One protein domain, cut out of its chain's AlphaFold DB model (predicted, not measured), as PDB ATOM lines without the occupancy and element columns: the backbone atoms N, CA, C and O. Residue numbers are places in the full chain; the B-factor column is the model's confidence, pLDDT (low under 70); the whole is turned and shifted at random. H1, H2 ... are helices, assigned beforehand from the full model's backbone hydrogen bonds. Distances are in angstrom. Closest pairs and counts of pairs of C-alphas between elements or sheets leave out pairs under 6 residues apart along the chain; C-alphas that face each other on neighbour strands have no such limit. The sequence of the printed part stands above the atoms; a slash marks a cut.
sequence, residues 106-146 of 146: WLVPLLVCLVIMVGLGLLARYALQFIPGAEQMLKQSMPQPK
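AT A GLANCE: This is residues 106 to 146 of the 146 residues of an uncharacterized protein of Hymenobacter sp (UniProt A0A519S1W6). A long helix, H1, makes one arm of an open L, and a short helix, H2, makes the other, turning off at a corner near the far end of H1; a tail with no named element, residues 142 to 146, runs on beyond H2. The arms meet only near this corner, and no part folds back over another. The printed part has 41 residues with two named helices, H1 then H2, and no named strand; its class is all helix. It is extended, with a radius of gyration of the C-alphas of 15.7 A, and flat, spanning 47 by 27 by 7 A.

IN THESE COORDINATES: Begin at Trp 106 and go on to C-alpha 107 at (-42.927, -61.094, -10.255), where H1, residues 107 to 129, begins. From there the helix runs 33.0 A to C-alpha 129 at (-24.076, -35.541, -1.144). Past residues 130 to 133, find H2, residues 134 to 141, which runs 10.7 A from its first C-alpha to C-alpha 141 at (-12.807, -45.317, 7.184).

HOW THE PARTS SIT: Look first at the tight link of 4 residues that joins H1 to H2. The two helices are close but not clearly touching, with 1 pair of C-alphas within 8 A: the closest, those of Leu 128 and Ala 134, are 6.6 A apart. Their lines stand about perpendicular, at 87 degrees, and their centres are 23.5 A apart. In H1 and H2 every backbone O i to N i+4 pair is within hydrogen-bond range.

THE WHOLE: The two C-alphas farthest apart are those of Val 108 and Lys 146, at 47.9 A. Residues 106 to 146 stand free, with no C-alpha 8 or more apart along the chain within 10 A. The printed part has no cut, and it ends at Lys 146, the chain's last residue. Read the B-factor column for the model's confidence: the mean pLDDT of the printed part is 75.5, and residues 132 to 146 are under 70.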
ATOM      1  N   TRP A 106     -45.311 -63.992  -8.290       85.75
ATOM      2  CA  TRP A 106     -44.290 -63.358  -7.442       85.75
ATOM      3  C   TRP A 106     -43.524 -62.224  -8.138       85.75
ATOM      4  O   TRP A 106     -42.862 -61.432  -7.472       85.75
ATOM      5  N   LEU A 107     -43.637 -62.105  -9.465       84.38
ATOM      6  CA  LEU A 107     -42.927 -61.094 -10.255       84.38
ATOM      7  C   LEU A 107     -43.353 -59.665  -9.904       84.38
ATOM      8  O   LEU A 107     -42.506 -58.794  -9.741       84.38
ATOM      9  N   VAL A 108     -44.659 -59.431  -9.742       83.25
ATOM     10  CA  VAL A 108     -45.196 -58.112  -9.375       83.25
ATOM     11  C   VAL A 108     -44.650 -57.627  -8.025       83.25
ATOM     12  O   VAL A 108     -44.048 -56.554  -8.001       83.25
ATOM     13  N   PRO A 109     -44.778 -58.378  -6.909       81.00
ATOM     14  CA  PRO A 109     -44.212 -57.931  -5.637       81.00
ATOM     15  C   PRO A 109     -42.684 -57.799  -5.687       81.00
ATOM     16  O   PRO A 109     -42.138 -56.903  -5.050       81.00
ATOM     17  N   LEU A 110     -41.993 -58.624  -6.480       86.38
ATOM     18  CA  LEU A 110     -40.540 -58.531  -6.623       86.38
ATOM     19  C   LEU A 110     -40.116 -57.225  -7.300       86.38
ATOM     20  O   LEU A 110     -39.217 -56.548  -6.804       86.38
ATOM     21  N   LEU A 111     -40.788 -56.839  -8.389       88.19
ATOM     22  CA  LEU A 111     -40.529 -55.569  -9.070       88.19
ATOM     23  C   LEU A 111     -40.786 -54.376  -8.150       88.19
ATOM     24  O   LEU A 111     -39.975 -53.455  -8.114       88.19
ATOM     25  N   VAL A 112     -41.865 -54.411  -7.364       85.88
ATOM     26  CA  VAL A 112     -42.166 -53.350  -6.392       85.88
ATOM     27  C   VAL A 112     -41.045 -53.225  -5.359       85.88
ATOM     28  O   VAL A 112     -40.532 -52.127  -5.144       85.88
ATOM     29  N   CYS A 113     -40.613 -54.335  -4.755       83.81
ATOM     30  CA  CYS A 113     -39.522 -54.315  -3.783       83.81
ATOM     31  C   CYS A 113     -38.198 -53.836  -4.403       83.81
ATOM     32  O   CYS A 113     -37.462 -53.088  -3.762       83.81
ATOM     33  N   LEU A 114     -37.912 -54.212  -5.652       86.81
ATOM     34  CA  LEU A 114     -36.698 -53.803  -6.359       86.81
ATOM     35  C   LEU A 114     -36.698 -52.299  -6.659       86.81
ATOM     36  O   LEU A 114     -35.709 -51.623  -6.383       86.81
ATOM     37  N   VAL A 115     -37.816 -51.755  -7.149       90.50
ATOM     38  CA  VAL A 115     -37.968 -50.310  -7.391       90.50
ATOM     39  C   VAL A 115     -37.798 -49.520  -6.093       90.50
ATOM     40  O   VAL A 115     -37.088 -48.517  -6.082       90.50
ATOM     41  N   ILE A 116     -38.388 -49.991  -4.990       87.31
ATOM     42  CA  ILE A 116     -38.238 -49.356  -3.672       87.31
ATOM     43  C   ILE A 116     -36.777 -49.388  -3.212       87.31
ATOM     44  O   ILE A 116     -36.254 -48.363  -2.783       87.31
ATOM     45  N   MET A 117     -36.105 -50.536  -3.323       84.38
ATOM     46  CA  MET A 117     -34.711 -50.693  -2.900       84.38
ATOM     47  C   MET A 117     -33.766 -49.793  -3.708       84.38
ATOM     48  O   MET A 117     -32.929 -49.099  -3.129       84.38
ATOM     49  N   VAL A 118     -33.927 -49.752  -5.033       87.56
ATOM     50  CA  VAL A 118     -33.137 -48.876  -5.910       87.56
ATOM     51  C   VAL A 118     -33.444 -47.406  -5.624       87.56
ATOM     52  O   VAL A 118     -32.519 -46.606  -5.494       87.56
ATOM     53  N   GLY A 119     -34.721 -47.051  -5.466       90.06
ATOM     54  CA  GLY A 119     -35.150 -45.689  -5.149       90.06
ATOM     55  C   GLY A 119     -34.579 -45.186  -3.822       90.06
ATOM     56  O   GLY A 119     -34.003 -44.101  -3.779       90.06
ATOM     57  N   LEU A 120     -34.656 -45.996  -2.762       88.06
ATOM     58  CA  LEU A 120     -34.044 -45.696  -1.463       88.06
ATOM     59  C   LEU A 120     -32.522 -45.591  -1.558       88.06
ATOM     60  O   LEU A 120     -31.945 -44.684  -0.968       88.06
ATOM     61  N   GLY A 121     -31.870 -46.475  -2.316       86.75
ATOM     62  CA  GLY A 121     -30.423 -46.426  -2.521       86.75
ATOM     63  C   GLY A 121     -29.969 -45.145  -3.227       86.75
ATOM     64  O   GLY A 121     -28.988 -44.523  -2.814       86.75
ATOM     65  N   LEU A 122     -30.696 -44.712  -4.260       89.31
ATOM     66  CA  LEU A 122     -30.434 -43.451  -4.959       89.31
ATOM     67  C   LEU A 122     -30.704 -42.241  -4.065       89.31
ATOM     68  O   LEU A 122     -29.886 -41.325  -4.025       89.31
ATOM     69  N   LEU A 123     -31.805 -42.255  -3.313       89.44
ATOM     70  CA  LEU A 123     -32.154 -41.176  -2.392       89.44
ATOM     71  C   LEU A 123     -31.139 -41.063  -1.251       89.44
ATOM     72  O   LEU A 123     -30.729 -39.956  -0.920       89.44
ATOM     73  N   ALA A 124     -30.676 -42.183  -0.695       86.31
ATOM     74  CA  ALA A 124     -29.621 -42.200   0.315       86.31
ATOM     75  C   ALA A 124     -28.304 -41.636  -0.237       86.31
ATOM     76  O   ALA A 124     -27.655 -40.832   0.428       86.31
ATOM     77  N   ARG A 125     -27.929 -42.000  -1.474       83.38
ATOM     78  CA  ARG A 125     -26.757 -41.423  -2.154       83.38
ATOM     79  C   ARG A 125     -26.906 -39.923  -2.379       83.38
ATOM     80  O   ARG A 125     -25.968 -39.187  -2.098       83.38
ATOM     81  N   TYR A 126     -28.069 -39.481  -2.846       86.06
ATOM     82  CA  TYR A 126     -28.371 -38.064  -3.018       86.06
ATOM     83  C   TYR A 126     -28.282 -37.329  -1.676       86.06
ATOM     84  O   TYR A 126     -27.559 -36.350  -1.570       86.06
ATOM     85  N   ALA A 127     -28.915 -37.843  -0.619       84.12
ATOM     86  CA  ALA A 127     -28.874 -37.252   0.717       84.12
ATOM     87  C   ALA A 127     -27.446 -37.151   1.281       84.12
ATOM     88  O   ALA A 127     -27.091 -36.124   1.853       84.12
ATOM     89  N   LEU A 128     -26.605 -38.172   1.072       78.12
ATOM     90  CA  LEU A 128     -25.195 -38.155   1.478       78.12
ATOM     91  C   LEU A 128     -24.383 -37.049   0.786       78.12
ATOM     92  O   LEU A 128     -23.456 -36.525   1.398       78.12
ATOM     93  N   GLN A 129     -24.738 -36.652  -0.442       73.25
ATOM     94  CA  GLN A 129     -24.076 -35.541  -1.144       73.25
ATOM     95  C   GLN A 129     -24.360 -34.173  -0.503       73.25
ATOM     96  O   GLN A 129     -23.553 -33.259  -0.651       73.25
ATOM     97  N   PHE A 130     -25.464 -34.028   0.240       74.44
ATOM     98  CA  PHE A 130     -25.802 -32.791   0.962       74.44
ATOM     99  C   PHE A 130     -25.233 -32.736   2.382       74.44
ATOM    100  O   PHE A 130     -25.404 -31.719   3.051       74.44
ATOM    101  N   ILE A 131     -24.556 -33.791   2.851       71.12
ATOM    102  CA  ILE A 131     -23.865 -33.789   4.143       71.12
ATOM    103  C   ILE A 131     -22.408 -33.352   3.905       71.12
ATOM    104  O   ILE A 131     -21.588 -34.169   3.469       71.12
ATOM    105  N   PRO A 132     -22.041 -32.080   4.172       60.59
ATOM    106  CA  PRO A 132     -20.662 -31.629   4.017       60.59
ATOM    107  C   PRO A 132     -19.742 -32.429   4.954       60.59
ATOM    108  O   PRO A 132     -19.984 -32.507   6.154       60.59
ATOM    109  N   GLY A 133     -18.695 -33.049   4.398       65.56
ATOM    110  CA  GLY A 133     -17.734 -33.881   5.142       65.56
ATOM    111  C   GLY A 133     -17.958 -35.399   5.058       65.56
ATOM    112  O   GLY A 133     -17.078 -36.158   5.468       65.56
ATOM    113  N   ALA A 134     -19.061 -35.872   4.459       63.72
ATOM    114  CA  ALA A 134     -19.322 -37.309   4.290       63.72
ATOM    115  C   ALA A 134     -18.237 -38.027   3.459       63.72
ATOM    116  O   ALA A 134     -17.841 -39.148   3.780       63.72
ATOM    117  N   GLU A 135     -17.680 -37.361   2.440       63.47
ATOM    118  CA  GLU A 135     -16.577 -37.919   1.645       63.47
ATOM    119  C   GLU A 135     -15.267 -38.067   2.437       63.47
ATOM    120  O   GLU A 135     -14.501 -39.000   2.195       63.47
ATOM    121  N   GLN A 136     -14.998 -37.168   3.392       64.31
ATOM    122  CA  GLN A 136     -13.800 -37.234   4.235       64.31
ATOM    123  C   GLN A 136     -13.901 -38.365   5.262       64.31
ATOM    124  O   GLN A 136     -12.924 -39.087   5.461       64.31
ATOM    125  N   MET A 137     -15.086 -38.583   5.839       62.31
ATOM    126  CA  MET A 137     -15.336 -39.706   6.750       62.31
ATOM    127  C   MET A 137     -15.235 -41.062   6.035       62.31
ATOM    128  O   MET A 137     -14.589 -41.977   6.542       62.31
ATOM    129  N   LEU A 138     -15.780 -41.175   4.816       63.75
ATOM    130  CA  LEU A 138     -15.644 -42.382   3.990       63.75
ATOM    131  C   LEU A 138     -14.177 -42.684   3.651       63.75
ATOM    132  O   LEU A 138     -13.735 -43.824   3.802       63.75
ATOM    133  N   LYS A 139     -13.393 -41.667   3.267       61.44
ATOM    134  CA  LYS A 139     -11.956 -41.824   2.979       61.44
ATOM    135  C   LYS A 139     -11.121 -42.176   4.215       61.44
ATOM    136  O   LYS A 139     -10.164 -42.928   4.073       61.44
ATOM    137  N   GLN A 140     -11.475 -41.685   5.405       60.88
ATOM    138  CA  GLN A 140     -10.802 -42.055   6.662       60.88
ATOM    139  C   GLN A 140     -11.163 -43.466   7.152       60.88
ATOM    140  O   GLN A 140     -10.363 -44.089   7.843       60.88
ATOM    141  N   SER A 141     -12.344 -43.976   6.793       58.50
ATOM    142  CA  SER A 141     -12.807 -45.317   7.184       58.50
ATOM    143  C   SER A 141     -12.262 -46.462   6.316       58.50
ATOM    144  O   SER A 141     -12.384 -47.626   6.693       58.50
ATOM    145  N   MET A 142     -11.644 -46.159   5.167       55.50
ATOM    146  CA  MET A 142     -10.986 -47.163   4.327       55.50
ATOM    147  C   MET A 142      -9.538 -47.375   4.800       55.50
ATOM    148  O   MET A 142      -8.776 -46.406   4.843       55.50
ATOM    149  N   PRO A 143      -9.119 -48.610   5.149       58.53
ATOM    150  CA  PRO A 143      -7.736 -48.867   5.526       58.53
ATOM    151  C   PRO A 143      -6.822 -48.563   4.333       58.53
ATOM    152  O   PRO A 143      -7.031 -49.069   3.231       58.53
ATOM    153  N   GLN A 144      -5.824 -47.708   4.561       53.44
ATOM    154  CA  GLN A 144      -4.813 -47.371   3.560       53.44
ATOM    155  C   GLN A 144      -4.047 -48.643   3.165       53.44
ATOM    156  O   GLN A 144      -3.566 -49.348   4.061       53.44
ATOM    157  N   PRO A 145      -3.929 -48.961   1.863       57.00
ATOM    158  CA  PRO A 145      -3.076 -50.054   1.429       57.00
ATOM    159  C   PRO A 145      -1.628 -49.713   1.806       57.00
ATOM    160  O   PRO A 145      -1.150 -48.617   1.509       57.00
ATOM    161  N   LYS A 146      -0.971 -50.630   2.524       51.53
ATOM    162  CA  LYS A 146       0.479 -50.587   2.747       51.53
ATOM    163  C   LYS A 146       1.225 -50.928   1.468       51.53
ATOM    164  O   LYS A 146       0.736 -51.822   0.742       51.53
TER     165      LYS A 146